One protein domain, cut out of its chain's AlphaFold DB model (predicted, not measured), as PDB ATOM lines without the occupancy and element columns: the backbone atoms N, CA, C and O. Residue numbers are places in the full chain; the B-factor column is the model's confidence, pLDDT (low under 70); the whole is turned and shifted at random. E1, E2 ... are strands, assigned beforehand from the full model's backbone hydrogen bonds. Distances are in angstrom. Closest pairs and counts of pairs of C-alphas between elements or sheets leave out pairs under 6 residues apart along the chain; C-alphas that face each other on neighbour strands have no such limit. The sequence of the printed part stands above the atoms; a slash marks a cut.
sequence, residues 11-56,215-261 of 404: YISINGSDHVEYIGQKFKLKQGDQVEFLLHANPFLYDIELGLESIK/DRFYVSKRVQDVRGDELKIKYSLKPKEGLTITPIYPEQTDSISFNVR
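This is residues 11 to 56 and 215 to 261 of the 404 residues of an uncharacterized protein of Roseivirga misakiensis (UniProt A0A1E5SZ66). Two small three-stranded sheets, E1 E2 E4 and E3 E5 E6, stand partly face to face as a simple sandwich, their strands running along the long axis. The sheets come nearest at their edges E3 and E4; at the other edges, E1 and E6, the long link of residues 16 to 34 runs from E1 to E2 and pairs briefly with the end of E6, while the loop of residues 240 to 251 makes one far end. The printed part has 93 residues with no named helix and six strands, E1 to E6 in chain order; the sheet E1 E2 E4 is mixed, the sheet E3 E5 E6 antiparallel. The class is all strand, though only 43 of the 93 residues are in named elements. The whole is compact, with a radius of gyration of the C-alphas of 14.2 A, yet elongated, spanning 46 by 28 by 19 A.

Begin at E1, residues 11 to 15, and look beside it for E2, residues 35 to 40: they are parallel neighbours at 19 degrees, with N 38 and O 12 2.8 A apart. On the other side of E2 is E4, residues 219 to 223, antiparallel at 164 degrees, with N 37 and O 221 at 2.9 A. In the second sheet, E3, residues 46 to 52, is the antiparallel neighbour of E5, residues 230 to 239, at 165 degrees; N 47 and O 238 are 2.7 A apart. E5 and E6, residues 252 to 261, form a hairpin at 164 degrees, with N 231 and O 258 at 2.8 A. Between the sheets, the closest C-alphas of E3 and E4 are those of Leu 50 and Lys 221, 7.7 A apart. E2 and E5 are apart, as are E1 and E6. Residues 29 to 30 pair in parallel with residues 260 to 261 of E6.

Find C-alpha 11 at (-22.093, 4.010, 46.749), where E1 begins. E2 runs 16.1 A and E3 18.7 A. E5 starts at C-alpha 230, (-12.814, -0.779, 60.184), and runs 29.2 A. E6 runs 29.3 A and ends at C-alpha 261, (-20.224, -5.161, 61.428).

The farthest C-alphas, those of Thr 244 and Arg 261, are 46.0 A apart. Residues 57 to 214 are not printed; C-alphas 56 and 215 are 27.3 A apart across this cut. The links E1 to E2 and E5 to E6 are long. The mean pLDDT of the printed part is 72.3; look for values under 70 at residues 11 to 27, 52 to 56, 215 to 217 and 245 to 248.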
ATOM      1  N   TYR A  11     -22.857   2.942  47.384       49.72
ATOM      2  CA  TYR A  11     -22.093   4.010  46.749       49.72
ATOM      3  C   TYR A  11     -21.708   5.054  47.785       49.72
ATOM      4  O   TYR A  11     -22.547   5.498  48.570       49.72
ATOM      5  N   ILE A  12     -20.439   5.443  47.783       57.28
ATOM      6  CA  ILE A  12     -19.926   6.528  48.619       57.28
ATOM      7  C   ILE A  12     -19.347   7.567  47.671       57.28
ATOM      8  O   ILE A  12     -18.339   7.301  47.024       57.28
ATOM      9  N   SER A  13     -20.027   8.710  47.563       50.12
ATOM     10  CA  SER A  13     -19.614   9.836  46.725       50.12
ATOM     11  C   SER A  13     -18.885  10.878  47.572       50.12
ATOM     12  O   SER A  13     -19.346  11.232  48.659       50.12
ATOM     13  N   ILE A  14     -17.732  11.334  47.086       56.84
ATOM     14  CA  ILE A  14     -16.943  12.424  47.668       56.84
ATOM     15  C   ILE A  14     -16.810  13.508  46.596       56.84
ATOM     16  O   ILE A  14     -16.269  13.238  45.522       56.84
ATOM     17  N   ASN A  15     -17.282  14.723  46.883       54.03
ATOM     18  CA  ASN A  15     -17.101  15.881  46.008       54.03
ATOM     19  C   ASN A  15     -15.794  16.610  46.339       54.03
ATOM     20  O   ASN A  15     -15.565  16.982  47.489       54.03
ATOM     21  N   GLY A  16     -14.950  16.838  45.327       45.09
ATOM     22  CA  GLY A  16     -13.649  17.504  45.480       45.09
ATOM     23  C   GLY A  16     -13.706  19.013  45.762       45.09
ATOM     24  O   GLY A  16     -12.677  19.612  46.059       45.09
ATOM     25  N   SER A  17     -14.879  19.650  45.685       45.66
ATOM     26  CA  SER A  17     -15.052  21.083  45.952       45.66
ATOM     27  C   SER A  17     -15.472  21.326  47.409       45.66
ATOM     28  O   SER A  17     -16.658  21.417  47.715       45.66
ATOM     29  N   ASP A  18     -14.488  21.396  48.308       40.41
ATOM     30  CA  ASP A  18     -14.531  21.940  49.681       40.41
ATOM     31  C   ASP A  18     -15.520  21.346  50.712       40.41
ATOM     32  O   ASP A  18     -15.407  21.630  51.909       40.41
ATOM     33  N   HIS A  19     -16.434  20.461  50.320       43.41
ATOM     34  CA  HIS A  19     -17.309  19.734  51.234       43.41
ATOM     35  C   HIS A  19     -17.432  18.269  50.820       43.41
ATOM     36  O   HIS A  19     -18.021  17.938  49.791       43.41
ATOM     37  N   VAL A  20     -16.940  17.376  51.687       44.25
ATOM     38  CA  VAL A  20     -17.342  15.966  51.687       44.25
ATOM     39  C   VAL A  20     -18.808  15.928  52.114       44.25
ATOM     40  O   VAL A  20     -19.138  15.757  53.289       44.25
ATOM     41  N   GLU A  21     -19.710  16.167  51.168       41.12
ATOM     42  CA  GLU A  21     -21.133  15.998  51.401       41.12
ATOM     43  C   GLU A  21     -21.413  14.497  51.457       41.12
ATOM     44  O   GLU A  21     -21.543  13.806  50.449       41.12
ATOM     45  N   TYR A  22     -21.442  13.970  52.679       45.59
ATOM     46  CA  TYR A  22     -21.844  12.601  52.951       45.59
ATOM     47  C   TYR A  22     -23.340  12.455  52.636       45.59
ATOM     48  O   TYR A  22     -24.198  12.566  53.515       45.59
ATOM     49  N   ILE A  23     -23.675  12.191  51.373       43.84
ATOM     50  CA  ILE A  23     -25.032  11.822  50.956       43.84
ATOM     51  C   ILE A  23     -25.253  10.361  51.364       43.84
ATOM     52  O   ILE A  23     -25.228   9.436  50.561       43.84
ATOM     53  N   GLY A  24     -25.382  10.116  52.666       40.72
ATOM     54  CA  GLY A  24     -25.464   8.761  53.186       40.72
ATOM     55  C   GLY A  24     -25.987   8.727  54.606       40.72
ATOM     56  O   GLY A  24     -25.264   9.007  55.560       40.72
ATOM     57  N   GLN A  25     -27.252   8.326  54.750       47.88
ATOM     58  CA  GLN A  25     -27.805   7.777  55.990       47.88
ATOM     59  C   GLN A  25     -26.752   6.925  56.707       47.88
ATOM     60  O   GLN A  25     -26.090   6.148  56.033       47.88
ATOM     61  N   LYS A  26     -26.636   7.037  58.043       56.50
ATOM     62  CA  LYS A  26     -25.761   6.238  58.934       56.50
ATOM     63  C   LYS A  26     -25.576   4.791  58.441       56.50
ATOM     64  O   LYS A  26     -26.302   3.892  58.874       56.50
ATOM     65  N   PHE A  27     -24.626   4.575  57.536       69.81
ATOM     66  CA  PHE A  27     -24.537   3.321  56.804       69.81
ATOM     67  C   PHE A  27     -23.790   2.312  57.664       69.81
ATOM     68  O   PHE A  27     -22.873   2.651  58.415       69.81
ATOM     69  N   LYS A  28     -24.240   1.064  57.621       77.06
ATOM     70  CA  LYS A  28     -23.729  -0.017  58.460       77.06
ATOM     71  C   LYS A  28     -23.145  -1.075  57.537       77.06
ATOM     72  O   LYS A  28     -23.887  -1.959  57.121       77.06
ATOM     73  N   LEU A  29     -21.855  -0.959  57.224       86.12
ATOM     74  CA  LEU A  29     -21.145  -1.974  56.445       86.12
ATOM     75  C   LEU A  29     -21.133  -3.293  57.212       86.12
ATOM     76  O   LEU A  29     -20.970  -3.295  58.435       86.12
ATOM     77  N   LYS A  30     -21.312  -4.401  56.504       87.62
ATOM     78  CA  LYS A  30     -21.136  -5.755  57.016       87.62
ATOM     79  C   LYS A  30     -19.899  -6.388  56.394       87.62
ATOM     80  O   LYS A  30     -19.510  -6.079  55.272       87.62
ATOM     81  N   GLN A  31     -19.282  -7.293  57.138       85.38
ATOM     82  CA  GLN A  31     -18.190  -8.110  56.639       85.38
ATOM     83  C   GLN A  31     -18.663  -8.914  55.422       85.38
ATOM     84  O   GLN A  31     -19.719  -9.549  55.476       85.38
ATOM     85  N   GLY A  32     -17.880  -8.874  54.344       85.19
ATOM     86  CA  GLY A  32     -18.226  -9.479  53.056       85.19
ATOM     87  C   GLY A  32     -19.043  -8.587  52.115       85.19
ATOM     88  O   GLY A  32     -19.270  -8.987  50.974       85.19
ATOM     89  N   ASP A  33     -19.459  -7.388  52.542       85.69
ATOM     90  CA  ASP A  33     -20.088  -6.426  51.632       85.69
ATOM     91  C   ASP A  33     -19.112  -6.017  50.513       85.69
ATOM     92  O   ASP A  33     -17.888  -6.012  50.683       85.69
ATOM     93  N   GLN A  34     -19.681  -5.648  49.364       84.19
ATOM     94  CA  GLN A  34     -18.967  -4.999  48.267       84.19
ATOM     95  C   GLN A  34     -19.289  -3.508  48.278       84.19
ATOM     96  O   GLN A  34     -20.460  -3.120  48.324       84.19
ATOM     97  N   VAL A  35     -18.254  -2.673  48.227       81.69
ATOM     98  CA  VAL A  35     -18.405  -1.217  48.310       81.69
ATOM     99  C   VAL A  35     -17.738  -0.565  47.110       81.69
ATOM    100  O   VAL A  35     -16.623  -0.930  46.751       81.69
ATOM    101  N   GLU A  36     -18.421   0.390  46.488       82.69
ATOM    102  CA  GLU A  36     -17.887   1.172  45.376       82.69
ATOM    103  C   GLU A  36     -17.722   2.626  45.820       82.69
ATOM    104  O   GLU A  36     -18.676   3.300  46.216       82.69
ATOM    105  N   PHE A  37     -16.478   3.087  45.792       80.38
ATOM    106  CA  PHE A  37     -16.103   4.456  46.107       80.38
ATOM    107  C   PHE A  37     -16.107   5.266  44.832       80.38
ATOM    108  O   PHE A  37     -15.505   4.836  43.858       80.38
ATOM    109  N   LEU A  38     -16.773   6.413  44.849       79.81
ATOM    110  CA  LEU A  38     -16.856   7.350  43.740       79.81
ATOM    111  C   LEU A  38     -16.241   8.670  44.203       79.81
ATOM    112  O   LEU A  38     -16.792   9.359  45.061       79.81
ATOM    113  N   LEU A  39     -15.079   9.013  43.661       80.44
ATOM    114  CA  LEU A  39     -14.426  10.290  43.922       80.44
ATOM    115  C   LEU A  39     -14.653  11.212  42.726       80.44
ATOM    116  O   LEU A  39     -14.157  10.922  41.640       80.44
ATOM    117  N   HIS A  40     -15.384  12.308  42.920       77.88
ATOM    118  CA  HIS A  40     -15.604  13.311  41.880       77.88
ATOM    119  C   HIS A  40     -14.396  14.240  41.808       77.88
ATOM    120  O   HIS A  40     -14.275  15.202  42.572       77.88
ATOM    121  N   ALA A  41     -13.475  13.901  40.914       76.19
ATOM    122  CA  ALA A  41     -12.264  14.655  40.655       76.19
ATOM    123  C   ALA A  41     -11.910  14.545  39.175       76.19
ATOM    124  O   ALA A  41     -12.049  13.485  38.565       76.19
ATOM    125  N   ASN A  42     -11.436  15.651  38.603       77.25
ATOM    126  CA  ASN A  42     -10.995  15.690  37.219       77.25
ATOM    127  C   ASN A  42      -9.565  15.108  37.116       77.25
ATOM    128  O   ASN A  42      -8.626  15.778  37.561       77.25
ATOM    129  N   PRO A  43      -9.365  13.911  36.526       74.31
ATOM    130  CA  PRO A  43      -8.049  13.267  36.442       74.31
ATOM    131  C   PRO A  43      -7.063  14.023  35.533       74.31
ATOM    132  O   PRO A  43      -5.861  13.762  35.553       74.31
ATOM    133  N   PHE A  44      -7.543  14.984  34.739       70.19
ATOM    134  CA  PHE A  44      -6.687  15.871  33.950       70.19
ATOM    135  C   PHE A  44      -6.083  17.001  34.789       70.19
ATOM    136  O   PHE A  44      -5.065  17.571  34.407       70.19
ATOM    137  N   LEU A  45      -6.700  17.333  35.925       74.38
ATOM    138  CA  LEU A  45      -6.219  18.377  36.833       74.38
ATOM    139  C   LEU A  45      -5.418  17.809  38.006       74.38
ATOM    140  O   LEU A  45      -4.542  18.494  38.534       74.38
ATOM    141  N   TYR A  46      -5.709  16.567  38.397       78.88
ATOM    142  CA  TYR A  46      -5.169  15.936  39.593       78.88
ATOM    143  C   TYR A  46      -4.597  14.553  39.288       78.88
ATOM    144  O   TYR A  46      -5.241  13.741  38.629       78.88
ATOM    145  N   ASP A  47      -3.431  14.263  39.854       81.75
ATOM    146  CA  ASP A  47      -2.994  12.905  40.139       81.75
ATOM    147  C   ASP A  47      -3.816  12.389  41.327       81.75
ATOM    148  O   ASP A  47      -3.828  12.983  42.412       81.75
ATOM    149  N   ILE A  48      -4.564  11.310  41.094       80.75
ATOM    150  CA  ILE A  48      -5.525  10.754  42.048       80.75
ATOM    151  C   ILE A  48      -4.974   9.435  42.582       80.75
ATOM    152  O   ILE A  48      -4.920   8.436  41.864       80.75
ATOM    153  N   GLU A  49      -4.632   9.402  43.866       82.75
ATOM    154  CA  GLU A  49      -4.250   8.169  44.549       82.75
ATOM    155  C   GLU A  49      -5.369   7.722  45.487       82.75
ATOM    156  O   GLU A  49      -5.694   8.387  46.468       82.75
ATOM    157  N   LEU A  50      -5.954   6.557  45.207       79.69
ATOM    158  CA  LEU A  50      -6.902   5.898  46.104       79.69
ATOM    159  C   LEU A  50      -6.212   4.720  46.786       79.69
ATOM    160  O   LEU A  50      -6.031   3.656  46.188       79.69
ATOM    161  N   GLY A  51      -5.844   4.894  48.051       77.19
ATOM    162  CA  GLY A  51      -5.228   3.876  48.891       77.19
ATOM    163  C   GLY A  51      -6.264   3.094  49.697       77.19
ATOM    164  O   GLY A  51      -7.042   3.663  50.463       77.19
ATOM    165  N   LEU A  52      -6.231   1.768  49.568       69.25
ATOM    166  CA  LEU A  52      -6.914   0.843  50.473       69.25
ATOM    167  C   LEU A  52      -5.838   0.006  51.150       69.25
ATOM    168  O   LEU A  52      -5.004  -0.582  50.468       69.25
ATOM    169  N   GLU A  53      -5.857  -0.087  52.475       63.50
ATOM    170  CA  GLU A  53      -4.851  -0.872  53.205       63.50
ATOM    171  C   GLU A  53      -5.038  -2.404  53.054       63.50
ATOM    172  O   GLU A  53      -4.361  -3.175  53.725       63.50
ATOM    173  N   SER A  54      -5.920  -2.891  52.165       40.03
ATOM    174  CA  SER A  54      -6.131  -4.334  51.943       40.03
ATOM    175  C   SER A  54      -6.832  -4.683  50.609       40.03
ATOM    176  O   SER A  54      -8.046  -4.577  50.542       40.03
ATOM    177  N   ILE A  55      -6.090  -5.219  49.610       37.78
ATOM    178  CA  ILE A  55      -6.525  -5.956  48.369       37.78
ATOM    179  C   ILE A  55      -6.198  -5.265  47.004       37.78
ATOM    180  O   ILE A  55      -6.116  -4.043  46.909       37.78
ATOM    181  N   LYS A  56      -5.940  -6.104  45.970       28.42
ATOM    182  CA  LYS A  56      -5.498  -5.841  44.569       28.42
ATOM    183  C   LYS A  56      -6.608  -5.346  43.613       28.42
ATOM    184  O   LYS A  56      -7.786  -5.515  43.896       28.42
ATOM    185  N   ASP A 215     -17.498  18.070  38.066       53.22
ATOM    186  CA  ASP A 215     -18.697  17.277  38.341       53.22
ATOM    187  C   ASP A 215     -18.961  16.159  37.319       53.22
ATOM    188  O   ASP A 215     -19.678  15.209  37.637       53.22
ATOM    189  N   ARG A 216     -18.358  16.219  36.123       59.53
ATOM    190  CA  ARG A 216     -18.513  15.180  35.090       59.53
ATOM    191  C   ARG A 216     -17.536  14.017  35.204       59.53
ATOM    192  O   ARG A 216     -17.753  12.990  34.566       59.53
ATOM    193  N   PHE A 217     -16.482  14.156  36.003       66.38
ATOM    194  CA  PHE A 217     -15.466  13.121  36.152       66.38
ATOM    195  C   PHE A 217     -15.595  12.452  37.512       66.38
ATOM    196  O   PHE A 217     -15.637  13.117  38.547       66.38
ATOM    197  N   TYR A 218     -15.631  11.124  37.511       71.19
ATOM    198  CA  TYR A 218     -15.541  10.337  38.727       71.19
ATOM    199  C   TYR A 218     -14.512   9.228  38.548       71.19
ATOM    200  O   TYR A 218     -14.462   8.558  37.519       71.19
ATOM    201  N   VAL A 219     -13.700   9.021  39.576       74.06
ATOM    202  CA  VAL A 219     -12.860   7.835  39.701       74.06
ATOM    203  C   VAL A 219     -13.597   6.867  40.604       74.06
ATOM    204  O   VAL A 219     -13.892   7.191  41.757       74.06
ATOM    205  N   SER A 220     -13.918   5.689  40.073       77.94
ATOM    206  CA  SER A 220     -14.535   4.628  40.855       77.94
ATOM    207  C   SER A 220     -13.488   3.629  41.346       77.94
ATOM    208  O   SER A 220     -12.526   3.302  40.649       77.94
ATOM    209  N   LYS A 221     -13.661   3.126  42.569       79.56
ATOM    210  CA  LYS A 221     -12.873   2.005  43.084       79.56
ATOM    211  C   LYS A 221     -13.758   1.028  43.828       79.56
ATOM    212  O   LYS A 221     -14.406   1.385  44.810       79.56
ATOM    213  N   ARG A 222     -13.751  -0.227  43.385       78.50
ATOM    214  CA  ARG A 222     -14.493  -1.311  44.031       78.50
ATOM    215  C   ARG A 222     -13.628  -2.002  45.076       78.50
ATOM    216  O   ARG A 222     -12.533  -2.472  44.783       78.50
ATOM    217  N   VAL A 223     -14.151  -2.095  46.292       75.44
ATOM    218  CA  VAL A 223     -13.642  -2.952  47.361       75.44
ATOM    219  C   VAL A 223     -14.490  -4.204  47.381       75.44
ATOM    220  O   VAL A 223     -15.682  -4.159  47.691       75.44
ATOM    221  N   GLN A 224     -13.865  -5.324  47.036       71.31
ATOM    222  CA  GLN A 224     -14.472  -6.633  47.202       71.31
ATOM    223  C   GLN A 224     -14.103  -7.179  48.580       71.31
ATOM    224  O   GLN A 224     -12.943  -7.102  48.976       71.31
ATOM    225  N   ASP A 225     -15.087  -7.749  49.276       80.75
ATOM    226  CA  ASP A 225     -14.903  -8.459  50.544       80.75
ATOM    227  C   ASP A 225     -14.316  -7.574  51.657       80.75
ATOM    228  O   ASP A 225     -13.165  -7.719  52.074       80.75
ATOM    229  N   VAL A 226     -15.128  -6.634  52.153       83.12
ATOM    230  CA  VAL A 226     -14.757  -5.815  53.314       83.12
ATOM    231  C   VAL A 226     -14.455  -6.723  54.514       83.12
ATOM    232  O   VAL A 226     -15.326  -7.454  54.996       83.12
ATOM    233  N   ARG A 227     -13.215  -6.655  55.018       81.19
ATOM    234  CA  ARG A 227     -12.706  -7.428  56.163       81.19
ATOM    235  C   ARG A 227     -12.231  -6.510  57.290       81.19
ATOM    236  O   ARG A 227     -11.930  -5.342  57.071       81.19
ATOM    237  N   GLY A 228     -12.120  -7.078  58.489       84.00
ATOM    238  CA  GLY A 228     -11.676  -6.366  59.688       84.00
ATOM    239  C   GLY A 228     -12.806  -5.636  60.415       84.00
ATOM    240  O   GLY A 228     -13.986  -5.878  60.161       84.00
ATOM    241  N   ASP A 229     -12.425  -4.771  61.354       79.50
ATOM    242  CA  ASP A 229     -13.356  -3.994  62.190       79.50
ATOM    243  C   ASP A 229     -13.668  -2.618  61.587       79.50
ATOM    244  O   ASP A 229     -14.709  -2.015  61.861       79.50
ATOM    245  N   GLU A 230     -12.761  -2.114  60.755       85.38
ATOM    246  CA  GLU A 230     -12.814  -0.779  60.184       85.38
ATOM    247  C   GLU A 230     -12.279  -0.804  58.751       85.38
ATOM    248  O   GLU A 230     -11.183  -1.301  58.496       85.38
ATOM    249  N   LEU A 231     -13.041  -0.240  57.817       86.25
ATOM    250  CA  LEU A 231     -12.591   0.040  56.460       86.25
ATOM    251  C   LEU A 231     -12.064   1.473  56.424       86.25
ATOM    252  O   LEU A 231     -12.845   2.418  56.561       86.25
ATOM    253  N   LYS A 232     -10.749   1.628  56.244       87.25
ATOM    254  CA  LYS A 232     -10.097   2.929  56.054       87.25
ATOM    255  C   LYS A 232      -9.716   3.137  54.606       87.25
ATOM    256  O   LYS A 232      -9.126   2.263  53.974       87.25
ATOM    257  N   ILE A 233     -10.019   4.327  54.118       84.88
ATOM    258  CA  ILE A 233      -9.830   4.703  52.727       84.88
ATOM    259  C   ILE A 233      -9.084   5.999  52.741       84.88
ATOM    260  O   ILE A 233      -9.583   6.991  53.261       84.88
ATOM    261  N   LYS A 234      -7.874   5.957  52.209       88.81
ATOM    262  CA  LYS A 234      -7.035   7.130  52.065       88.81
ATOM    263  C   LYS A 234      -7.166   7.597  50.632       88.81
ATOM    264  O   LYS A 234      -7.092   6.777  49.716       88.81
ATOM    265  N   TYR A 235      -7.361   8.888  50.447       86.75
ATOM    266  CA  TYR A 235      -7.302   9.486  49.127       86.75
ATOM    267  C   TYR A 235      -6.301  10.632  49.136       86.75
ATOM    268  O   TYR A 235      -6.168  11.335  50.139       86.75
ATOM    269  N   SER A 236      -5.598  10.787  48.022       87.19
ATOM    270  CA  SER A 236      -4.749  11.936  47.748       87.19
ATOM    271  C   SER A 236      -5.124  12.519  46.392       87.19
ATOM    272  O   SER A 236      -5.288  11.787  45.414       87.19
ATOM    273  N   LEU A 237      -5.312  13.832  46.362       84.69
ATOM    274  CA  LEU A 237      -5.539  14.638  45.175       84.69
ATOM    275  C   LEU A 237      -4.364  15.595  45.060       84.69
ATOM    276  O   LEU A 237      -4.302  16.580  45.798       84.69
ATOM    277  N   LYS A 238      -3.433  15.318  44.150       87.81
ATOM    278  CA  LYS A 238      -2.272  16.176  43.916       87.81
ATOM    279  C   LYS A 238      -2.423  16.891  42.575       87.81
ATOM    280  O   LYS A 238      -2.573  16.217  41.564       87.81
ATOM    281  N   PRO A 239      -2.397  18.232  42.512       85.19
ATOM    282  CA  PRO A 239      -2.448  18.932  41.234       85.19
ATOM    283  C   PRO A 239      -1.293  18.529  40.320       85.19
ATOM    284  O   PRO A 239      -0.142  18.506  40.768       85.19
ATOM    285  N   LYS A 240      -1.582  18.270  39.041       82.00
ATOM    286  CA  LYS A 240      -0.527  18.030  38.050       82.00
ATOM    287  C   LYS A 240       0.312  19.300  37.855       82.00
ATOM    288  O   LYS A 240      -0.207  20.420  37.815       82.00
ATOM    289  N   GLU A 241       1.625  19.133  37.736       86.38
ATOM    290  CA  GLU A 241       2.555  20.251  37.552       86.38
ATOM    291  C   GLU A 241       2.352  20.942  36.188       86.38
ATOM    292  O   GLU A 241       1.991  20.317  35.195       86.38
ATOM    293  N   GLY A 242       2.593  22.255  36.125       81.12
ATOM    294  CA  GLY A 242       2.537  23.025  34.871       81.12
ATOM    295  C   GLY A 242       1.139  23.476  34.428       81.12
ATOM    296  O   GLY A 242       1.013  24.157  33.407       81.12
ATOM    297  N   LEU A 243       0.092  23.167  35.195       74.25
ATOM    298  CA  LEU A 243      -1.255  23.670  34.939       74.25
ATOM    299  C   LEU A 243      -1.365  25.160  35.307       74.25
ATOM    300  O   LEU A 243      -1.108  25.564  36.437       74.25
ATOM    301  N   THR A 244      -1.770  25.994  34.347       72.12
ATOM    302  CA  THR A 244      -1.966  27.451  34.527       72.12
ATOM    303  C   THR A 244      -3.419  27.845  34.786       72.12
ATOM    304  O   THR A 244      -3.757  29.028  34.822       72.12
ATOM    305  N   ILE A 245      -4.301  26.860  34.927       62.62
ATOM    306  CA  ILE A 245      -5.738  27.068  35.101       62.62
ATOM    307  C   ILE A 245      -6.019  27.456  36.554       62.62
ATOM    308  O   ILE A 245      -5.442  26.897  37.472       62.62
ATOM    309  N   THR A 246      -6.897  28.427  36.779       58.84
ATOM    310  CA  THR A 246      -7.321  28.842  38.124       58.84
ATOM    311  C   THR A 246      -8.839  28.745  38.246       58.84
ATOM    312  O   THR A 246      -9.519  29.195  37.322       58.84
ATOM    313  N   PRO A 247      -9.376  28.248  39.378       61.12
ATOM    314  CA  PRO A 247      -8.653  27.825  40.584       61.12
ATOM    315  C   PRO A 247      -8.135  26.375  40.507       61.12
ATOM    316  O   PRO A 247      -8.881  25.465  40.163       61.12
ATOM    317  N   ILE A 248      -6.866  26.160  40.873       68.38
ATOM    318  CA  ILE A 248      -6.330  24.838  41.237       68.38
ATOM    319  C   ILE A 248      -6.352  24.753  42.761       68.38
ATOM    320  O   ILE A 248      -5.730  25.573  43.439       68.38
ATOM    321  N   TYR A 249      -7.075  23.774  43.298       75.56
ATOM    322  CA  TYR A 249      -7.040  23.471  44.729       75.56
ATOM    323  C   TYR A 249      -5.677  22.877  45.123       75.56
ATOM    324  O   TYR A 249      -5.102  22.146  44.318       75.56
ATOM    325  N   PRO A 250      -5.144  23.179  46.322       82.56
ATOM    326  CA  PRO A 250      -3.889  22.599  46.798       82.56
ATOM    327  C   PRO A 250      -3.996  21.078  46.948       82.56
ATOM    328  O   PRO A 250      -5.093  20.523  46.931       82.56
ATOM    329  N   GLU A 251      -2.853  20.414  47.131       86.56
ATOM    330  CA  GLU A 251      -2.823  18.986  47.448       86.56
ATOM    331  C   GLU A 251      -3.707  18.678  48.664       86.56
ATOM    332  O   GLU A 251      -3.581  19.308  49.718       86.56
ATOM    333  N   GLN A 252      -4.606  17.709  48.510       83.38
ATOM    334  CA  GLN A 252      -5.492  17.247  49.571       83.38
ATOM    335  C   GLN A 252      -5.229  15.776  49.833       83.38
ATOM    336  O   GLN A 252      -5.364  14.952  48.936       83.38
ATOM    337  N   THR A 253      -4.889  15.445  51.074       85.88
ATOM    338  CA  THR A 253      -4.804  14.059  51.533       85.88
ATOM    339  C   THR A 253      -5.690  13.905  52.756       85.88
ATOM    340  O   THR A 253      -5.491  14.606  53.747       85.88
ATOM    341  N   ASP A 254      -6.654  12.991  52.697       87.50
ATOM    342  CA  ASP A 254      -7.556  12.709  53.814       87.50
ATOM    343  C   ASP A 254      -7.875  11.209  53.894       87.50
ATOM    344  O   ASP A 254      -7.519  10.409  53.019       87.50
ATOM    345  N   SER A 255      -8.514  10.802  54.987       84.94
ATOM    346  CA  SER A 255      -8.941   9.432  55.202       84.94
ATOM    347  C   SER A 255     -10.358   9.345  55.739       84.94
ATOM    348  O   SER A 255     -10.723  10.001  56.712       84.94
ATOM    349  N   ILE A 256     -11.130   8.441  55.153       84.19
ATOM    350  CA  ILE A 256     -12.492   8.149  55.568       84.19
ATOM    351  C   ILE A 256     -12.530   6.752  56.179       84.19
ATOM    352  O   ILE A 256     -11.942   5.806  55.652       84.19
ATOM    353  N   SER A 257     -13.208   6.630  57.317       83.81
ATOM    354  CA  SER A 257     -13.269   5.412  58.122       83.81
ATOM    355  C   SER A 257     -14.709   4.943  58.318       83.81
ATOM    356  O   SER A 257     -15.580   5.704  58.743       83.81
ATOM    357  N   PHE A 258     -14.956   3.660  58.054       84.38
ATOM    358  CA  PHE A 258     -16.257   3.021  58.229       84.38
ATOM    359  C   PHE A 258     -16.150   1.837  59.178       84.38
ATOM    360  O   PHE A 258     -15.304   0.969  58.995       84.38
ATOM    361  N   ASN A 259     -17.056   1.746  60.153       83.31
ATOM    362  CA  ASN A 259     -17.126   0.570  61.018       83.31
ATOM    363  C   ASN A 259     -17.773  -0.600  60.267       83.31
ATOM    364  O   ASN A 259     -18.866  -0.452  59.706       83.31
ATOM    365  N   VAL A 260     -17.134  -1.763  60.329       85.31
ATOM    366  CA  VAL A 260     -17.582  -3.002  59.696       85.31
ATOM    367  C   VAL A 260     -18.215  -3.893  60.757       85.31
ATOM    368  O   VAL A 260     -17.591  -4.270  61.743       85.31
ATOM    369  N   ARG A 261     -19.485  -4.238  60.564       87.25
ATOM    370  CA  ARG A 261     -20.224  -5.161  61.428       87.25
ATOM    371  C   ARG A 261     -19.977  -6.587  60.989       87.25
ATOM    372  O   ARG A 261     -19.910  -6.873  59.800       87.25
TER     373      ARG A 261